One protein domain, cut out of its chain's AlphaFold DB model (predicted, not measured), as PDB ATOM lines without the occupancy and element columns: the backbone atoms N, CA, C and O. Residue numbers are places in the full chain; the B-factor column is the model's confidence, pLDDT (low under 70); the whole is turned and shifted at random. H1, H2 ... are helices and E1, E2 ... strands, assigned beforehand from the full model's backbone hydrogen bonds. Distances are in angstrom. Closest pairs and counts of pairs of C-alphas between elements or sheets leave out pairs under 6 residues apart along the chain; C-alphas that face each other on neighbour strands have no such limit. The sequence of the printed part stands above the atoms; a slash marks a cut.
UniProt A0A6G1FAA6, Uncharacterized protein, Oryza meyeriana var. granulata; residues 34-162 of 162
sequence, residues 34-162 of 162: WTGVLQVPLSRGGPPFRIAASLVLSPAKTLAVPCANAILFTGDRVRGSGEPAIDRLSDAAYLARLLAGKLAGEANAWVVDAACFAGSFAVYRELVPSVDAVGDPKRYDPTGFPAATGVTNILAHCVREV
ATOM      1  N   TRP A  34     -30.386 -35.338 -17.573       94.75
ATOM      2  CA  TRP A  34     -30.089 -35.173 -18.985       94.75
ATOM      3  C   TRP A  34     -28.931 -36.093 -19.363       94.75
ATOM      4  O   TRP A  34     -27.918 -36.141 -18.669       94.75
ATOM      5  N   THR A  35     -29.059 -36.843 -20.456       94.44
ATOM      6  CA  THR A  35     -27.951 -37.622 -21.015       94.44
ATOM      7  C   THR A  35     -27.833 -37.346 -22.498       94.44
ATOM      8  O   THR A  35     -28.799 -37.519 -23.240       94.44
ATOM      9  N   GLY A  36     -26.632 -37.004 -22.946       94.62
ATOM     10  CA  GLY A  36     -26.389 -36.716 -24.350       94.62
ATOM     11  C   GLY A  36     -24.913 -36.667 -24.699       94.62
ATOM     12  O   GLY A  36     -24.042 -36.933 -23.870       94.62
ATOM     13  N   VAL A  37     -24.650 -36.349 -25.961       95.50
ATOM     14  CA  VAL A  37     -23.305 -36.140 -26.493       95.50
ATOM     15  C   VAL A  37     -23.255 -34.761 -27.126       95.50
ATOM     16  O   VAL A  37     -24.087 -34.443 -27.972       95.50
ATOM     17  N   LEU A  38     -22.266 -33.971 -26.730       94.56
ATOM     18  CA  LEU A  38     -22.020 -32.617 -27.205       94.56
ATOM     19  C   LEU A  38     -20.703 -32.576 -27.973       94.56
ATOM     20  O   LEU A  38     -19.788 -33.358 -27.716       94.56
ATOM     21  N   GLN A  39     -20.623 -31.657 -28.927       92.44
ATOM     22  CA  GLN A  39     -19.407 -31.348 -29.671       92.44
ATOM     23  C   GLN A  39     -19.012 -29.921 -29.310       92.44
ATOM     24  O   GLN A  39     -19.716 -28.988 -29.688       92.44
ATOM     25  N   VAL A  40     -17.926 -29.745 -28.559       89.44
ATOM     26  CA  VAL A  40     -17.531 -28.428 -28.040       89.44
ATOM     27  C   VAL A  40     -16.105 -28.065 -28.457       89.44
ATOM     28  O   VAL A  40     -15.183 -28.851 -28.246       89.44
ATOM     29  N   PRO A  41     -15.872 -26.889 -29.061       86.56
ATOM     30  CA  PRO A  41     -14.523 -26.446 -29.387       86.56
ATOM     31  C   PRO A  41     -13.799 -25.960 -28.125       86.56
ATOM     32  O   PRO A  41     -14.370 -25.212 -27.334       86.56
ATOM     33  N   LEU A  42     -12.523 -26.328 -27.954       82.69
ATOM     34  CA  LEU A  42     -11.691 -25.744 -26.892       82.69
ATOM     35  C   LEU A  42     -11.166 -24.350 -27.271       82.69
ATOM     36  O   LEU A  42     -11.055 -23.461 -26.429       82.69
ATOM     37  N   SER A  43     -10.833 -24.154 -28.546       75.12
ATOM     38  CA  SER A  43     -10.302 -22.906 -29.089       75.12
ATOM     39  C   SER A  43     -10.890 -22.634 -30.473       75.12
ATOM     40  O   SER A  43     -11.401 -23.530 -31.149       75.12
ATOM     41  N   ARG A  44     -10.845 -21.370 -30.913       73.38
ATOM     42  CA  ARG A  44     -11.319 -20.997 -32.252       73.38
ATOM     43  C   ARG A  44     -10.453 -21.679 -33.316       73.38
ATOM     44  O   ARG A  44      -9.255 -21.431 -33.376       73.38
ATOM     45  N   GLY A  45     -11.079 -22.495 -34.164       70.62
ATOM     46  CA  GLY A  45     -10.430 -23.167 -35.296       70.62
ATOM     47  C   GLY A  45      -9.806 -24.534 -34.988       70.62
ATOM     48  O   GLY A  45      -9.312 -25.175 -35.912       70.62
ATOM     49  N   GLY A  46      -9.838 -24.999 -33.732       73.12
ATOM     50  CA  GLY A  46      -9.451 -26.367 -33.372       73.12
ATOM     51  C   GLY A  46     -10.568 -27.389 -33.634       73.12
ATOM     52  O   GLY A  46     -11.736 -27.000 -33.754       73.12
ATOM     53  N   PRO A  47     -10.248 -28.696 -33.716       79.25
ATOM     54  CA  PRO A  47     -11.272 -29.733 -33.791       79.25
ATOM     55  C   PRO A  47     -12.121 -29.739 -32.505       79.25
ATOM     56  O   PRO A  47     -11.591 -29.496 -31.416       79.25
ATOM     57  N   PRO A  48     -13.437 -29.997 -32.600       85.81
ATOM     58  CA  PRO A  48     -14.284 -30.073 -31.423       85.81
ATOM     59  C   PRO A  48     -13.983 -31.332 -30.601       85.81
ATOM     60  O   PRO A  48     -13.674 -32.397 -31.139       85.81
ATOM     61  N   PHE A  49     -14.136 -31.207 -29.288       88.38
ATOM     62  CA  PHE A  49     -14.193 -32.324 -28.361       88.38
ATOM     63  C   PHE A  49     -15.574 -32.957 -28.403       88.38
ATOM     64  O   PHE A  49     -16.583 -32.268 -28.231       88.38
ATOM     65  N   ARG A  50     -15.611 -34.281 -28.539       92.00
ATOM     66  CA  ARG A  50     -16.827 -35.062 -28.339       92.00
ATOM     67  C   ARG A  50     -16.942 -35.411 -26.860       92.00
ATOM     68  O   ARG A  50     -16.118 -36.151 -26.332       92.00
ATOM     69  N   ILE A  51     -17.963 -34.885 -26.195       94.69
ATOM     70  CA  ILE A  51     -18.172 -35.064 -24.757       94.69
ATOM     71  C   ILE A  51     -19.530 -35.703 -24.539       94.69
ATOM     72  O   ILE A  51     -20.559 -35.104 -24.840       94.69
ATOM     73  N   ALA A  52     -19.541 -36.922 -24.016       96.44
ATOM     74  CA  ALA A  52     -20.763 -37.520 -23.516       96.44
ATOM     75  C   ALA A  52     -20.958 -37.144 -22.050       96.44
ATOM     76  O   ALA A  52     -20.003 -37.134 -21.276       96.44
ATOM     77  N   ALA A  53     -22.190 -36.852 -21.658       97.06
ATOM     78  CA  ALA A  53     -22.473 -36.457 -20.293       97.06
ATOM     79  C   ALA A  53     -23.803 -37.009 -19.791       97.06
ATOM     80  O   ALA A  53     -24.729 -37.251 -20.565       97.06
ATOM     81  N   SER A  54     -23.858 -37.215 -18.477       96.31
ATOM     82  CA  SER A  54     -25.061 -37.520 -17.710       96.31
ATOM     83  C   SER A  54     -25.133 -36.533 -16.550       96.31
ATOM     84  O   SER A  54     -24.320 -36.595 -15.622       96.31
ATOM     85  N   LEU A  55     -26.068 -35.593 -16.647       95.38
ATOM     86  CA  LEU A  55     -26.166 -34.410 -15.800       95.38
ATOM     87  C   LEU A  55     -27.442 -34.448 -14.977       95.38
ATOM     88  O   LEU A  55     -28.498 -34.803 -15.495       95.38
ATOM     89  N   VAL A  56     -27.344 -34.079 -13.708       94.75
ATOM     90  CA  VAL A  56     -28.485 -33.999 -12.800       94.75
ATOM     91  C   VAL A  56     -29.341 -32.784 -13.143       94.75
ATOM     92  O   VAL A  56     -28.830 -31.686 -13.373       94.75
ATOM     93  N   LEU A  57     -30.652 -32.993 -13.162       93.44
ATOM     94  CA  LEU A  57     -31.662 -31.969 -13.363       93.44
ATOM     95  C   LEU A  57     -32.431 -31.721 -12.069       93.44
ATOM     96  O   LEU A  57     -32.789 -32.643 -11.340       93.44
ATOM     97  N   SER A  58     -32.744 -30.456 -11.831       91.69
ATOM     98  CA  SER A  58     -33.649 -30.034 -10.774       91.69
ATOM     99  C   SER A  58     -35.091 -30.475 -11.085       91.69
ATOM    100  O   SER A  58     -35.420 -30.797 -12.235       91.69
ATOM    101  N   PRO A  59     -36.015 -30.408 -10.108       89.75
ATOM    102  CA  PRO A  59     -37.441 -30.616 -10.369       89.75
ATOM    103  C   PRO A  59     -38.011 -29.693 -11.460       89.75
ATOM    104  O   PRO A  59     -38.948 -30.077 -12.158       89.75
ATOM    105  N   ALA A  60     -37.414 -28.510 -11.654       91.88
ATOM    106  CA  ALA A  60     -37.776 -27.558 -12.704       91.88
ATOM    107  C   ALA A  60     -37.188 -27.908 -14.089       91.88
ATOM    108  O   ALA A  60     -37.322 -27.117 -15.019       91.88
ATOM    109  N   LYS A  61     -36.545 -29.077 -14.237       90.00
ATOM    110  CA  LYS A  61     -35.898 -29.559 -15.474       90.00
ATOM    111  C   LYS A  61     -34.760 -28.668 -15.980       90.00
ATOM    112  O   LYS A  61     -34.429 -28.691 -17.158       90.00
ATOM    113  N   THR A  62     -34.135 -27.919 -15.079       92.75
ATOM    114  CA  THR A  62     -32.896 -27.170 -15.327       92.75
ATOM    115  C   THR A  62     -31.707 -27.907 -14.720       92.75
ATOM    116  O   THR A  62     -31.897 -28.736 -13.832       92.75
ATOM    117  N   LEU A  63     -30.480 -27.613 -15.156       93.69
ATOM    118  CA  LEU A  63     -29.278 -28.202 -14.554       93.69
ATOM    119  C   LEU A  63     -29.213 -27.925 -13.042       93.69
ATOM    120  O   LEU A  63     -29.352 -26.783 -12.602       93.69
ATOM    121  N   ALA A  64     -28.998 -28.978 -12.252       93.25
ATOM    122  CA  ALA A  64     -28.806 -28.890 -10.808       93.25
ATOM    123  C   ALA A  64     -27.315 -28.813 -10.441       93.25
ATOM    124  O   ALA A  64     -26.440 -29.197 -11.220       93.25
ATOM    125  N   VAL A  65     -27.026 -28.337  -9.226       92.12
ATOM    126  CA  VAL A  65     -25.670 -28.369  -8.659       92.12
ATOM    127  C   VAL A  65     -25.381 -29.797  -8.191       92.12
ATOM    128  O   VAL A  65     -26.036 -30.251  -7.255       92.12
ATOM    129  N   PRO A  66     -24.424 -30.515  -8.803       92.69
ATOM    130  CA  PRO A  66     -24.144 -31.886  -8.412       92.69
ATOM    131  C   PRO A  66     -23.334 -31.933  -7.111       92.69
ATOM    132  O   PRO A  66     -22.545 -31.030  -6.820       92.69
ATOM    133  N   CYS A  67     -23.431 -33.036  -6.370       91.38
ATOM    134  CA  CYS A  67     -22.574 -33.260  -5.199       91.38
ATOM    135  C   CYS A  67     -21.128 -33.629  -5.582       91.38
ATOM    136  O   CYS A  67     -20.214 -33.497  -4.771       91.38
ATOM    137  N   ALA A  68     -20.917 -34.106  -6.814       92.69
ATOM    138  CA  ALA A  68     -19.612 -34.467  -7.357       92.69
ATOM    139  C   ALA A  68     -19.611 -34.430  -8.895       92.69
ATOM    140  O   ALA A  68     -20.652 -34.558  -9.537       92.69
ATOM    141  N   ASN A  69     -18.425 -34.313  -9.494       94.06
ATOM    142  CA  ASN A  69     -18.226 -34.489 -10.932       94.06
ATOM    143  C   ASN A  69     -17.221 -35.616 -11.166       94.06
ATOM    144  O   ASN A  69     -16.101 -35.551 -10.662       94.06
ATOM    145  N   ALA A  70     -17.596 -36.617 -11.956       95.25
ATOM    146  CA  ALA A  70     -16.657 -37.592 -12.493       95.25
ATOM    147  C   ALA A  70     -16.310 -37.245 -13.932       95.25
ATOM    148  O   ALA A  70     -17.198 -37.027 -14.753       95.25
ATOM    149  N   ILE A  71     -15.015 -37.213 -14.224       95.25
ATOM    150  CA  ILE A  71     -14.484 -36.884 -15.541       95.25
ATOM    151  C   ILE A  71     -13.610 -38.055 -15.977       95.25
ATOM    152  O   ILE A  71     -12.618 -38.371 -15.321       95.25
ATOM    153  N   LEU A  72     -13.996 -38.706 -17.069       93.75
ATOM    154  CA  LEU A  72     -13.264 -39.805 -17.682       93.75
ATOM    155  C   LEU A  72     -12.752 -39.364 -19.052       93.75
ATOM    156  O   LEU A  72     -13.535 -38.963 -19.905       93.75
ATOM    157  N   PHE A  73     -11.450 -39.494 -19.274       91.25
ATOM    158  CA  PHE A  73     -10.841 -39.355 -20.594       91.25
ATOM    159  C   PHE A  73     -10.731 -40.740 -21.212       91.25
ATOM    160  O   PHE A  73     -10.092 -41.623 -20.633       91.25
ATOM    161  N   THR A  74     -11.366 -40.962 -22.359       86.88
ATOM    162  CA  THR A  74     -11.282 -42.268 -23.014       86.88
ATOM    163  C   THR A  74      -9.963 -42.383 -23.762       86.88
ATOM    164  O   THR A  74      -9.624 -41.507 -24.560       86.88
ATOM    165  N   GLY A  75      -9.240 -43.463 -23.493       75.38
ATOM    166  CA  GLY A  75      -8.078 -43.894 -24.256       75.38
ATOM    167  C   GLY A  75      -8.522 -44.719 -25.451       75.38
ATOM    168  O   GLY A  75      -9.027 -44.193 -26.433       75.38
ATOM    169  N   ASP A  76      -8.396 -46.029 -25.316       72.88
ATOM    170  CA  ASP A  76      -8.571 -46.976 -26.410       72.88
ATOM    171  C   ASP A  76     -10.045 -47.336 -26.647       72.88
ATOM    172  O   ASP A  76     -10.870 -47.373 -25.728       72.88
ATOM    173  N   ARG A  77     -10.380 -47.667 -27.898       72.19
ATOM    174  CA  ARG A  77     -11.695 -48.208 -28.262       72.19
ATOM    175  C   ARG A  77     -11.598 -49.712 -28.461       72.19
ATOM    176  O   ARG A  77     -11.022 -50.185 -29.436       72.19
ATOM    177  N   VAL A  78     -12.225 -50.458 -27.562       75.88
ATOM    178  CA  VAL A  78     -12.429 -51.904 -27.686       75.88
ATOM    179  C   VAL A  78     -13.662 -52.159 -28.558       75.88
ATOM    180  O   VAL A  78     -14.794 -52.118 -28.086       75.88
ATOM    181  N   ARG A  79     -13.465 -52.324 -29.870       70.00
ATOM    182  CA  ARG A  79     -14.524 -52.731 -30.811       70.00
ATOM    183  C   ARG A  79     -14.127 -54.020 -31.514       70.00
ATOM    184  O   ARG A  79     -12.955 -54.204 -31.830       70.00
ATOM    185  N   GLY A  80     -15.114 -54.858 -31.822       81.19
ATOM    186  CA  GLY A  80     -14.888 -56.097 -32.564       81.19
ATOM    187  C   GLY A  80     -14.369 -57.234 -31.688       81.19
ATOM    188  O   GLY A  80     -13.754 -58.162 -32.204       81.19
ATOM    189  N   SER A  81     -14.620 -57.170 -30.377       85.25
ATOM    190  CA  SER A  81     -14.306 -58.269 -29.456       85.25
ATOM    191  C   SER A  81     -15.253 -59.465 -29.622       85.25
ATOM    192  O   SER A  81     -14.922 -60.571 -29.205       85.25
ATOM    193  N   GLY A  82     -16.433 -59.248 -30.221       87.38
ATOM    194  CA  GLY A  82     -17.500 -60.247 -30.326       87.38
ATOM    195  C   GLY A  82     -18.351 -60.371 -29.057       87.38
ATOM    196  O   GLY A  82     -19.372 -61.054 -29.084       87.38
ATOM    197  N   GLU A  83     -17.974 -59.678 -27.978       92.00
ATOM    198  CA  GLU A  83     -18.702 -59.628 -26.714       92.00
ATOM    199  C   GLU A  83     -19.402 -58.261 -26.562       92.00
ATOM    200  O   GLU A  83     -18.732 -57.242 -26.346       92.00
ATOM    201  N   PRO A  84     -20.747 -58.194 -26.628       90.50
ATOM    202  CA  PRO A  84     -21.480 -56.927 -26.596       90.50
ATOM    203  C   PRO A  84     -21.215 -56.081 -25.348       90.50
ATOM    204  O   PRO A  84     -21.245 -54.849 -25.422       90.50
ATOM    205  N   ALA A  85     -20.964 -56.717 -24.197       89.31
ATOM    206  CA  ALA A  85     -20.660 -56.016 -22.952       89.31
ATOM    207  C   ALA A  85     -19.301 -55.297 -22.984       89.31
ATOM    208  O   ALA A  85     -19.159 -54.249 -22.350       89.31
ATOM    209  N   ILE A  86     -18.334 -55.834 -23.729       88.19
ATOM    210  CA  ILE A  86     -17.012 -55.231 -23.921       88.19
ATOM    211  C   ILE A  86     -17.098 -54.155 -25.001       88.19
ATOM    212  O   ILE A  86     -16.665 -53.029 -24.773       88.19
ATOM    213  N   ASP A  87     -17.737 -54.451 -26.136       88.44
ATOM    214  CA  ASP A  87     -17.818 -53.516 -27.265       88.44
ATOM    215  C   ASP A  87     -18.502 -52.187 -26.888       88.44
ATOM    216  O   ASP A  87     -18.099 -51.107 -27.337       88.44
ATOM    217  N   ARG A  88     -19.506 -52.233 -26.003       90.06
ATOM    218  CA  ARG A  88     -20.202 -51.032 -25.509       90.06
ATOM    219  C   ARG A  88     -19.365 -50.158 -24.569       90.06
ATOM    220  O   ARG A  88     -19.740 -49.011 -24.345       90.06
ATOM    221  N   LEU A  89     -18.215 -50.630 -24.070       88.12
ATOM    222  CA  LEU A  89     -17.251 -49.766 -23.369       88.12
ATOM    223  C   LEU A  89     -16.623 -48.722 -24.308       88.12
ATOM    224  O   LEU A  89     -16.072 -47.739 -23.833       88.12
ATOM    225  N   SER A  90     -16.766 -48.882 -25.627       86.31
ATOM    226  CA  SER A  90     -16.403 -47.855 -26.613       86.31
ATOM    227  C   SER A  90     -17.495 -46.798 -26.854       86.31
ATOM    228  O   SER A  90     -17.309 -45.917 -27.698       86.31
ATOM    229  N   ASP A  91     -18.656 -46.893 -26.194       89.38
ATOM    230  CA  ASP A  91     -19.729 -45.897 -26.278       89.38
ATOM    231  C   ASP A  91     -19.647 -44.921 -25.095       89.38
ATOM    232  O   ASP A  91     -20.058 -45.219 -23.974       89.38
ATOM    233  N   ALA A  92     -19.162 -43.710 -25.370       91.06
ATOM    234  CA  ALA A  92     -19.037 -42.650 -24.374       91.06
ATOM    235  C   ALA A  92     -20.363 -42.315 -23.659       91.06
ATOM    236  O   ALA A  92     -20.354 -42.020 -22.464       91.06
ATOM    237  N   ALA A  93     -21.514 -42.391 -24.341       92.69
ATOM    238  CA  ALA A  93     -22.810 -42.116 -23.715       92.69
ATOM    239  C   ALA A  93     -23.224 -43.239 -22.762       92.69
ATOM    240  O   ALA A  93     -23.778 -42.979 -21.690       92.69
ATOM    241  N   TYR A  94     -22.931 -44.487 -23.134       93.50
ATOM    242  CA  TYR A  94     -23.071 -45.620 -22.227       93.50
ATOM    243  C   TYR A  94     -22.178 -45.455 -20.993       93.50
ATOM    244  O   TYR A  94     -22.675 -45.582 -19.872       93.50
ATOM    245  N   LEU A  95     -20.903 -45.099 -21.181       93.75
ATOM    246  CA  LEU A  95     -19.972 -44.857 -20.079       93.75
ATOM    247  C   LEU A  95     -20.441 -43.723 -19.160       93.75
ATOM    248  O   LEU A  95     -20.411 -43.888 -17.944       93.75
ATOM    249  N   ALA A  96     -20.937 -42.608 -19.704       95.25
ATOM    250  CA  ALA A  96     -21.429 -41.488 -18.900       95.25
ATOM    251  C   ALA A  96     -22.610 -41.906 -18.006       95.25
ATOM    252  O   ALA A  96     -22.626 -41.599 -16.813       95.25
ATOM    253  N   ARG A  97     -23.570 -42.671 -18.548       93.69
ATOM    254  CA  ARG A  97     -24.677 -43.231 -17.751       93.69
ATOM    255  C   ARG A  97     -24.185 -44.225 -16.708       93.69
ATOM    256  O   ARG A  97     -24.642 -44.183 -15.570       93.69
ATOM    257  N   LEU A  98     -23.266 -45.109 -17.094       93.19
ATOM    258  CA  LEU A  98     -22.704 -46.112 -16.197       93.19
ATOM    259  C   LEU A  98     -21.989 -45.451 -15.013       93.19
ATOM    260  O   LEU A  98     -22.244 -45.829 -13.875       93.19
ATOM    261  N   LEU A  99     -21.145 -44.450 -15.268       93.50
ATOM    262  CA  LEU A  99     -20.440 -43.692 -14.234       93.50
ATOM    263  C   LEU A  99     -21.423 -42.978 -13.303       93.50
ATOM    264  O   LEU A  99     -21.347 -43.157 -12.092       93.50
ATOM    265  N   ALA A 100     -22.386 -42.241 -13.861       92.38
ATOM    266  CA  ALA A 100     -23.404 -41.547 -13.074       92.38
ATOM    267  C   ALA A 100     -24.236 -42.500 -12.202       92.38
ATOM    268  O   ALA A 100     -24.573 -42.152 -11.078       92.38
ATOM    269  N   GLY A 101     -24.546 -43.704 -12.695       89.94
ATOM    270  CA  GLY A 101     -25.287 -44.714 -11.935       89.94
ATOM    271  C   GLY A 101     -24.450 -45.474 -10.899       89.94
ATOM    272  O   GLY A 101     -25.014 -46.126 -10.024       89.94
ATOM    273  N   LYS A 102     -23.115 -45.438 -10.998       91.00
ATOM    274  CA  LYS A 102     -22.199 -46.095 -10.049       91.00
ATOM    275  C   LYS A 102     -21.727 -45.170  -8.936       91.00
ATOM    276  O   LYS A 102     -21.391 -45.653  -7.858       91.00
ATOM    277  N   LEU A 103     -21.683 -43.871  -9.195       86.94
ATOM    278  CA  LEU A 103     -21.333 -42.872  -8.198       86.94
ATOM    279  C   LEU A 103     -22.555 -42.603  -7.322       86.94
ATOM    280  O   LEU A 103     -23.643 -42.345  -7.826       86.94
ATOM    281  N   ALA A 104     -22.381 -42.702  -6.006       69.94
ATOM    282  CA  ALA A 104     -23.453 -42.413  -5.066       69.94
ATOM    283  C   ALA A 104     -23.880 -40.938  -5.164       69.94
ATOM    284  O   ALA A 104     -23.043 -40.048  -5.324       69.94
ATOM    285  N   GLY A 105     -25.182 -40.689  -5.015       73.56
ATOM    286  CA  GLY A 105     -25.754 -39.345  -4.977       73.56
ATOM    287  C   GLY A 105     -25.959 -38.690  -6.346       73.56
ATOM    288  O   GLY A 105     -26.049 -39.329  -7.395       73.56
ATOM    289  N   GLU A 106     -26.066 -37.366  -6.321       85.06
ATOM    290  CA  GLU A 106     -26.356 -36.503  -7.467       85.06
ATOM    291  C   GLU A 106     -25.065 -36.111  -8.205       85.06
ATOM    292  O   GLU A 106     -24.750 -34.936  -8.374       85.06
ATOM    293  N   ALA A 107     -24.266 -37.099  -8.617       92.75
ATOM    294  CA  ALA A 107     -23.024 -36.840  -9.344       92.75
ATOM    295  C   ALA A 107     -23.277 -36.594 -10.841       92.75
ATOM    296  O   ALA A 107     -24.016 -37.342 -11.487       92.75
ATOM    297  N   ASN A 108     -22.610 -35.600 -11.424       95.69
ATOM    298  CA  ASN A 108     -22.511 -35.472 -12.878       95.69
ATOM    299  C   ASN A 108     -21.381 -36.363 -13.394       95.69
ATOM    300  O   ASN A 108     -20.331 -36.479 -12.758       95.69
ATOM    301  N   ALA A 109     -21.581 -36.975 -14.555       96.94
ATOM    302  CA  ALA A 109     -20.552 -37.755 -15.227       96.94
ATOM    303  C   ALA A 109     -20.265 -37.176 -16.609       96.94
ATOM    304  O   ALA A 109     -21.190 -36.900 -17.374       96.94
ATOM    305  N   TRP A 110     -18.981 -37.053 -16.922       97.25
ATOM    306  CA  TRP A 110     -18.451 -36.499 -18.156       97.25
ATOM    307  C   TRP A 110     -17.459 -37.493 -18.745       97.25
ATOM    308  O   TRP A 110     -16.540 -37.944 -18.061       97.25
ATOM    309  N   VAL A 111     -17.638 -37.835 -20.012       95.56
ATOM    310  CA  VAL A 111     -16.744 -38.711 -20.762       95.56
ATOM    311  C   VAL A 111     -16.234 -37.928 -21.957       95.56
ATOM    312  O   VAL A 111     -17.003 -37.575 -22.851       95.56
ATOM    313  N   VAL A 112     -14.945 -37.615 -21.933       93.44
ATOM    314  CA  VAL A 112     -14.256 -36.841 -22.960       93.44
ATOM    315  C   VAL A 112     -13.592 -37.823 -23.918       93.44
ATOM    316  O   VAL A 112     -12.695 -38.562 -23.513       93.44
ATOM    317  N   ASP A 113     -14.037 -37.829 -25.174       88.62
ATOM    318  CA  ASP A 113     -13.365 -38.565 -26.242       88.62
ATOM    319  C   ASP A 113     -12.187 -37.744 -26.775       88.62
ATOM    320  O   ASP A 113     -12.298 -36.533 -26.997       88.62
ATOM    321  N   ALA A 114     -11.079 -38.419 -27.074       80.38
ATOM    322  CA  ALA A 114     -10.003 -37.804 -27.835       80.38
ATOM    323  C   ALA A 114     -10.440 -37.512 -29.273       80.38
ATOM    324  O   ALA A 114     -11.070 -38.338 -29.942       80.38
ATOM    325  N   ALA A 115     -10.073 -36.326 -29.758       73.62
ATOM    326  CA  ALA A 115     -10.316 -35.917 -31.137       73.62
ATOM    327  C   ALA A 115      -9.383 -36.636 -32.125       73.62
ATOM    328  O   ALA A 115      -9.727 -36.810 -33.295       73.62
ATOM    329  N   CYS A 116      -8.204 -37.059 -31.665       74.25
ATOM    330  CA  CYS A 116      -7.223 -37.779 -32.461       74.25
ATOM    331  C   CYS A 116      -6.582 -38.932 -31.681       74.25
ATOM    332  O   CYS A 116      -6.607 -38.981 -30.452       74.25
ATOM    333  N   PHE A 117      -6.015 -39.867 -32.438       74.31
ATOM    334  CA  PHE A 117      -5.367 -41.067 -31.927       74.31
ATOM    335  C   PHE A 117      -4.009 -41.243 -32.606       74.31
ATOM    336  O   PHE A 117      -3.872 -40.978 -33.804       74.31
ATOM    337  N   ALA A 118      -3.030 -41.711 -31.841       71.88
ATOM    338  CA  ALA A 118      -1.700 -42.104 -32.282       71.88
ATOM    339  C   ALA A 118      -1.593 -43.630 -32.222       71.88
ATOM    340  O   ALA A 118      -1.287 -44.219 -31.183       71.88
ATOM    341  N   GLY A 119      -1.946 -44.296 -33.322       72.75
ATOM    342  CA  GLY A 119      -2.227 -45.730 -33.274       72.75
ATOM    343  C   GLY A 119      -3.442 -45.996 -32.380       72.75
ATOM    344  O   GLY A 119      -4.522 -45.476 -32.653       72.75
ATOM    345  N   SER A 120      -3.264 -46.785 -31.317       66.31
ATOM    346  CA  SER A 120      -4.332 -47.077 -30.349       66.31
ATOM    347  C   SER A 120      -4.508 -45.992 -29.285       66.31
ATOM    348  O   SER A 120      -5.592 -45.892 -28.721       66.31
ATOM    349  N   PHE A 121      -3.491 -45.157 -29.040       69.81
ATOM    350  CA  PHE A 121      -3.481 -44.221 -27.917       69.81
ATOM    351  C   PHE A 121      -4.228 -42.925 -28.232       69.81
ATOM    352  O   PHE A 121      -4.000 -42.287 -29.259       69.81
ATOM    353  N   ALA A 122      -5.094 -42.502 -27.316       80.12
ATOM    354  CA  ALA A 122      -5.767 -41.210 -27.365       80.12
ATOM    355  C   ALA A 122      -4.787 -40.040 -27.204       80.12
ATOM    356  O   ALA A 122      -3.977 -40.022 -26.277       80.12
ATOM    357  N   VAL A 123      -4.925 -39.021 -28.053       79.25
ATOM    358  CA  VAL A 123      -4.106 -37.805 -27.998       79.25
ATOM    359  C   VAL A 123      -4.989 -36.603 -27.664       79.25
ATOM    360  O   VAL A 123      -5.928 -36.278 -28.387       79.25
ATOM    361  N   TYR A 124      -4.644 -35.908 -26.581       81.88
ATOM    362  CA  TYR A 124      -5.318 -34.694 -26.105       81.88
ATOM    363  C   TYR A 124      -4.430 -33.460 -26.301       81.88
ATOM    364  O   TYR A 124      -4.145 -32.722 -25.357       81.88
ATOM    365  N   ARG A 125      -3.947 -33.246 -27.528       79.69
ATOM    366  CA  ARG A 125      -2.986 -32.172 -27.854       79.69
ATOM    367  C   ARG A 125      -3.503 -30.777 -27.514       79.69
ATOM    368  O   ARG A 125      -2.724 -29.885 -27.227       79.69
ATOM    369  N   GLU A 126      -4.813 -30.575 -27.532       80.06
ATOM    370  CA  GLU A 126      -5.416 -29.289 -27.207       80.06
ATOM    371  C   GLU A 126      -5.339 -29.005 -25.689       80.06
ATOM    372  O   GLU A 126      -5.388 -27.849 -25.277       80.06
ATOM    373  N   LEU A 127      -5.153 -30.043 -24.860       83.88
ATOM    374  CA  LEU A 127      -4.927 -29.950 -23.409       83.88
ATOM    375  C   LEU A 127      -3.436 -30.023 -23.028       83.88
ATOM    376  O   LEU A 127      -3.077 -29.736 -21.883       83.88
ATOM    377  N   VAL A 128      -2.568 -30.407 -23.969       81.38
ATOM    378  CA  VAL A 128      -1.129 -30.611 -23.767       81.38
ATOM    379  C   VAL A 128      -0.347 -29.587 -24.601       81.38
ATOM    380  O   VAL A 128      -0.305 -29.711 -25.821       81.38
ATOM    381  N   PRO A 129       0.337 -28.603 -23.983       73.12
ATOM    382  CA  PRO A 129       0.901 -27.447 -24.693       73.12
ATOM    383  C   PRO A 129       1.871 -27.750 -25.844       73.12
ATOM    384  O   PRO A 129       2.038 -26.921 -26.735       73.12
ATOM    385  N   SER A 130       2.559 -28.892 -25.810       79.81
ATOM    386  CA  SER A 130       3.559 -29.257 -26.813       79.81
ATOM    387  C   SER A 130       3.578 -30.762 -27.034       79.81
ATOM    388  O   SER A 130       4.023 -31.519 -26.167       79.81
ATOM    389  N   VAL A 131       3.121 -31.180 -28.214       78.44
ATOM    390  CA  VAL A 131       3.192 -32.563 -28.695       78.44
ATOM    391  C   VAL A 131       4.070 -32.659 -29.946       78.44
ATOM    392  O   VAL A 131       4.329 -31.655 -30.622       78.44
ATOM    393  N   ASP A 132       4.586 -33.843 -30.247       80.81
ATOM    394  CA  ASP A 132       5.293 -34.121 -31.495       80.81
ATOM    395  C   ASP A 132       4.356 -34.524 -32.645       80.81
ATOM    396  O   ASP A 132       3.137 -34.367 -32.567       80.81
ATOM    397  N   ALA A 133       4.942 -34.973 -33.759       76.81
ATOM    398  CA  ALA A 133       4.191 -35.337 -34.959       76.81
ATOM    399  C   ALA A 133       3.281 -36.560 -34.755       76.81
ATOM    400  O   ALA A 133       2.322 -36.720 -35.509       76.81
ATOM    401  N   VAL A 134       3.573 -37.399 -33.758       73.88
ATOM    402  CA  VAL A 134       2.760 -38.565 -33.406       73.88
ATOM    403  C   VAL A 134       1.867 -38.302 -32.197       73.88
ATOM    404  O   VAL A 134       1.038 -39.138 -31.894       73.88
ATOM    405  N   GLY A 135       1.932 -37.124 -31.570       73.75
ATOM    406  CA  GLY A 135       1.054 -36.746 -30.461       73.75
ATOM    407  C   GLY A 135       1.651 -36.973 -29.075       73.75
ATOM    408  O   GLY A 135       0.963 -36.704 -28.086       73.75
ATOM    409  N   ASP A 136       2.917 -37.387 -28.987       77.69
ATOM    410  CA  ASP A 136       3.600 -37.577 -27.713       77.69
ATOM    411  C   ASP A 136       3.987 -36.222 -27.103       77.69
ATOM    412  O   ASP A 136       4.478 -35.333 -27.814       77.69
ATOM    413  N   PRO A 137       3.789 -36.015 -25.787       77.88
ATOM    414  CA  PRO A 137       4.175 -34.778 -25.126       77.88
ATOM    415  C   PRO A 137       5.696 -34.599 -25.187       77.88
ATOM    416  O   PRO A 137       6.443 -35.346 -24.561       77.88
ATOM    417  N   LYS A 138       6.174 -33.548 -25.865       83.12
ATOM    418  CA  LYS A 138       7.613 -33.216 -25.869       83.12
ATOM    419  C   LYS A 138       8.082 -32.769 -24.489       83.12
ATOM    420  O   LYS A 138       9.193 -33.062 -24.060       83.12
ATOM    421  N   ARG A 139       7.231 -31.985 -23.827       80.81
ATOM    422  CA  ARG A 139       7.403 -31.464 -22.472       80.81
ATOM    423  C   ARG A 139       6.046 -30.971 -21.991       80.81
ATOM    424  O   ARG A 139       5.376 -30.237 -22.715       80.81
ATOM    425  N   TYR A 140       5.672 -31.322 -20.766       81.50
ATOM    426  CA  TYR A 140       4.527 -30.704 -20.108       81.50
ATOM    427  C   TYR A 140       5.005 -29.542 -19.236       81.50
ATOM    428  O   TYR A 140       5.743 -29.748 -18.272       81.50
ATOM    429  N   ASP A 141       4.613 -28.322 -19.598       82.56
ATOM    430  CA  ASP A 141       4.745 -27.151 -18.735       82.56
ATOM    431  C   ASP A 141       3.409 -26.929 -18.004       82.56
ATOM    432  O   ASP A 141       2.415 -26.599 -18.654       82.56
ATOM    433  N   PRO A 142       3.343 -27.139 -16.675       85.50
ATOM    434  CA  PRO A 142       2.113 -26.959 -15.911       85.50
ATOM    435  C   PRO A 142       1.759 -25.483 -15.673       85.50
ATOM    436  O   PRO A 142       0.701 -25.209 -15.101       85.50
ATOM    437  N   THR A 143       2.619 -24.535 -16.060       87.81
ATOM    438  CA  THR A 143       2.406 -23.100 -15.831       87.81
ATOM    439  C   THR A 143       1.093 -22.637 -16.470       87.81
ATOM    440  O   THR A 143       0.861 -22.835 -17.658       87.81
ATOM    441  N   GLY A 144       0.206 -22.034 -15.670       86.62
ATOM    442  CA  GLY A 144      -1.132 -21.615 -16.116       86.62
ATOM    443  C   GLY A 144      -2.174 -22.740 -16.201       86.62
ATOM    444  O   GLY A 144      -3.284 -22.507 -16.678       86.62
ATOM    445  N   PHE A 145      -1.842 -23.944 -15.724       89.50
ATOM    446  CA  PHE A 145      -2.730 -25.109 -15.651       89.50
ATOM    447  C   PHE A 145      -3.465 -25.411 -16.969       89.50
ATOM    448  O   PHE A 145      -4.692 -25.520 -16.973       89.50
ATOM    449  N   PRO A 146      -2.749 -25.559 -18.099       86.50
ATOM    450  CA  PRO A 146      -3.356 -25.633 -19.430       86.50
ATOM    451  C   PRO A 146      -4.392 -26.756 -19.547       86.50
ATOM    452  O   PRO A 146      -5.488 -26.527 -20.056       86.50
ATOM    453  N   ALA A 147      -4.099 -27.935 -18.988       88.06
ATOM    454  CA  ALA A 147      -5.043 -29.045 -18.966       88.06
ATOM    455  C   ALA A 147      -6.295 -28.717 -18.136       88.06
ATOM    456  O   ALA A 147      -7.408 -28.861 -18.627       88.06
ATOM    457  N   ALA A 148      -6.145 -28.224 -16.902       90.31
ATOM    458  CA  ALA A 148      -7.288 -27.934 -16.031       90.31
ATOM    459  C   ALA A 148      -8.154 -26.783 -16.568       90.31
ATOM    460  O   ALA A 148      -9.382 -26.886 -16.579       90.31
ATOM    461  N   THR A 149      -7.525 -25.714 -17.061       91.12
ATOM    462  CA  THR A 149      -8.208 -24.599 -17.728       91.12
ATOM    463  C   THR A 149      -8.948 -25.093 -18.966       91.12
ATOM    464  O   THR A 149     -10.118 -24.767 -19.158       91.12
ATOM    465  N   GLY A 150      -8.305 -25.939 -19.774       91.06
ATOM    466  CA  GLY A 150      -8.922 -26.509 -20.962       91.06
ATOM    467  C   GLY A 150     -10.139 -27.377 -20.641       91.06
ATOM    468  O   GLY A 150     -11.208 -27.179 -21.215       91.06
ATOM    469  N   VAL A 151     -10.013 -28.270 -19.659       92.38
ATOM    470  CA  VAL A 151     -11.116 -29.121 -19.192       92.38
ATOM    471  C   VAL A 151     -12.261 -28.281 -18.631       92.38
ATOM    472  O   VAL A 151     -13.417 -28.493 -18.984       92.38
ATOM    473  N   THR A 152     -11.960 -27.274 -17.818       92.62
ATOM    474  CA  THR A 152     -12.992 -26.379 -17.277       92.62
ATOM    475  C   THR A 152     -13.725 -25.641 -18.398       92.62
ATOM    476  O   THR A 152     -14.951 -25.551 -18.369       92.62
ATOM    477  N   ASN A 153     -13.005 -25.180 -19.425       91.94
ATOM    478  CA  ASN A 153     -13.598 -24.486 -20.567       91.94
ATOM    479  C   ASN A 153     -14.545 -25.384 -21.370       91.94
ATOM    480  O   ASN A 153     -15.667 -24.965 -21.657       91.94
ATOM    481  N   ILE A 154     -14.138 -26.612 -21.712       92.50
ATOM    482  CA  ILE A 154     -15.004 -27.524 -22.480       92.50
ATOM    483  C   ILE A 154     -16.254 -27.919 -21.684       92.50
ATOM    484  O   ILE A 154     -17.349 -27.925 -22.243       92.50
ATOM    485  N   LEU A 155     -16.130 -28.153 -20.373       93.94
ATOM    486  CA  LEU A 155     -17.281 -28.474 -19.527       93.94
ATOM    487  C   LEU A 155     -18.217 -27.267 -19.361       93.94
ATOM    488  O   LEU A 155     -19.433 -27.415 -19.464       93.94
ATOM    489  N   ALA A 156     -17.673 -26.059 -19.188       92.62
ATOM    490  CA  ALA A 156     -18.463 -24.828 -19.138       92.62
ATOM    491  C   ALA A 156     -19.157 -24.513 -20.476       92.62
ATOM    492  O   ALA A 156     -20.226 -23.904 -20.497       92.62
ATOM    493  N   HIS A 157     -18.563 -24.909 -21.605       92.44
ATOM    494  CA  HIS A 157     -19.246 -24.899 -22.896       92.44
ATOM    495  C   HIS A 157     -20.406 -25.894 -22.909       92.44
ATOM    496  O   HIS A 157     -21.515 -25.488 -23.229       92.44
ATOM    497  N   CYS A 158     -20.194 -27.145 -22.489       93.38
ATOM    498  CA  CYS A 158     -21.264 -28.139 -22.441       93.38
ATOM    499  C   CYS A 158     -22.458 -27.693 -21.591       93.38
ATOM    500  O   CYS A 158     -23.592 -27.830 -22.029       93.38
ATOM    501  N   VAL A 159     -22.205 -27.128 -20.409       93.44
ATOM    502  CA  VAL A 159     -23.256 -26.620 -19.509       93.44
ATOM    503  C   VAL A 159     -24.095 -25.512 -20.153       93.44
ATOM    504  O   VAL A 159     -25.258 -25.375 -19.809       93.44
ATOM    505  N   ARG A 160     -23.538 -24.719 -21.076       92.12
ATOM    506  CA  ARG A 160     -24.291 -23.665 -21.780       92.12
ATOM    507  C   ARG A 160     -25.156 -24.181 -22.928       92.12
ATOM    508  O   ARG A 160     -26.052 -23.462 -23.351       92.12
ATOM    509  N   GLU A 161     -24.854 -25.366 -23.449       90.12
ATOM    510  CA  GLU A 161     -25.598 -25.990 -24.553       90.12
ATOM    511  C   GLU A 161     -26.803 -26.819 -24.068       90.12
ATOM    512  O   GLU A 161     -27.618 -27.237 -24.890       90.12
ATOM    513  N   VAL A 162     -26.899 -27.085 -22.757       88.50
ATOM    514  CA  VAL A 162     -27.967 -27.873 -22.111       88.50
ATOM    515  C   VAL A 162     -28.900 -26.956 -21.336       88.50
ATOM    516  O   VAL A 162     -30.128 -27.105 -21.515       88.50
TER     517      VAL A 162
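Overview. This is residues 34 to 162 of the 162 residues of an uncharacterized protein of Oryza meyeriana var. granulata (UniProt A0A6G1FAA6). A twisted sheet of four strands is sandwiched between two helices in three layers, H2 over one face and H3 over the other. H1 lies farther out beyond H2, where residues 80 to 85 stick out, and past one end of the sheet lie the small hairpin E5 and E6 and a long stretch with no named element, residues 124 to 145. The 129 printed residues include three named helices and six named strands in the chain order E1 E2 E3 H1 H2 E4 E5 E6 H3. The large sheet is mixed, in the order E1 E2 E4 E3, and the class is mixed, helices and strands. The whole is compact, with a radius of gyration of the C-alphas of 15.6 A and spans of 48 by 42 by 25 A.

Along the chain. In the large sheet, E1 is residues 34 to 41, 20.7 A long from C-alpha 34 at (-30.089, -35.173, -18.985), and bends by 57 degrees at residue 37. E2 is residues 48 to 56, 23.7 A, and bends by 50 degrees at residue 52. E4 is residues 107 to 113, 19.5 A, and E3 residues 68 to 74, 19.4 A. H2 is residues 92 to 102, 15.1 A; H1 is residues 84 to 90, 10.4 A. E5 is residues 116 to 118 and E6 residues 121 to 123. H3, residues 146 to 161, is 22.8 A long and ends at C-alpha 161, (-25.598, -25.990, -24.553).

Arrangement. E1 and E2 form an antiparallel hairpin, with N 38 and O 51 2.8 A apart. E2 and E4 are antiparallel, with N 52 and O 111 at 2.9 A. E4 and the edge strand E3 are parallel, with N 72 and O 110 at 2.8 A. E3, H1 H2 and E4 make a strand-helix-strand unit, two parallel neighbour strands with helices between, and its crossover is right-handed. H2 is on the sheet at a height of 7.4 A, over E2 and E4, along the strands at 24 degrees to E4 on the local plane; its closest C-alphas to E2 are Ala 93 and Ala 52, 5.0 A. H3 is on the opposite face; its closest C-alphas to E1 are Ile 154 and Val 40, 6.2 A. H1, not on the sheet, is close to but not clearly touching H2, about perpendicular at 75 degrees, with C-alphas 89 and 95 closest at 6.5 A. E4 runs on into E5 at 62 degrees across a break of 2 residues, and E5 and E6 form an antiparallel hairpin, with N 118 and O 121 at 2.8 A. Every O i to N i+4 pair is within hydrogen-bond range in H2 and H3; in H1 1 of 3 is, beside 2 of 4 O i to N i+3 pairs.

Size, cuts and confidence. The two C-alphas farthest apart, those of Pro 59 and Ala 133, are 48.6 A from each other. The printed part has no cut. The links E2 to E3 and E6 to H3 are long, with 11 and 22 residues. Mean pLDDT of the printed part is 86.7; residues 104, 120 and 121 are under 70.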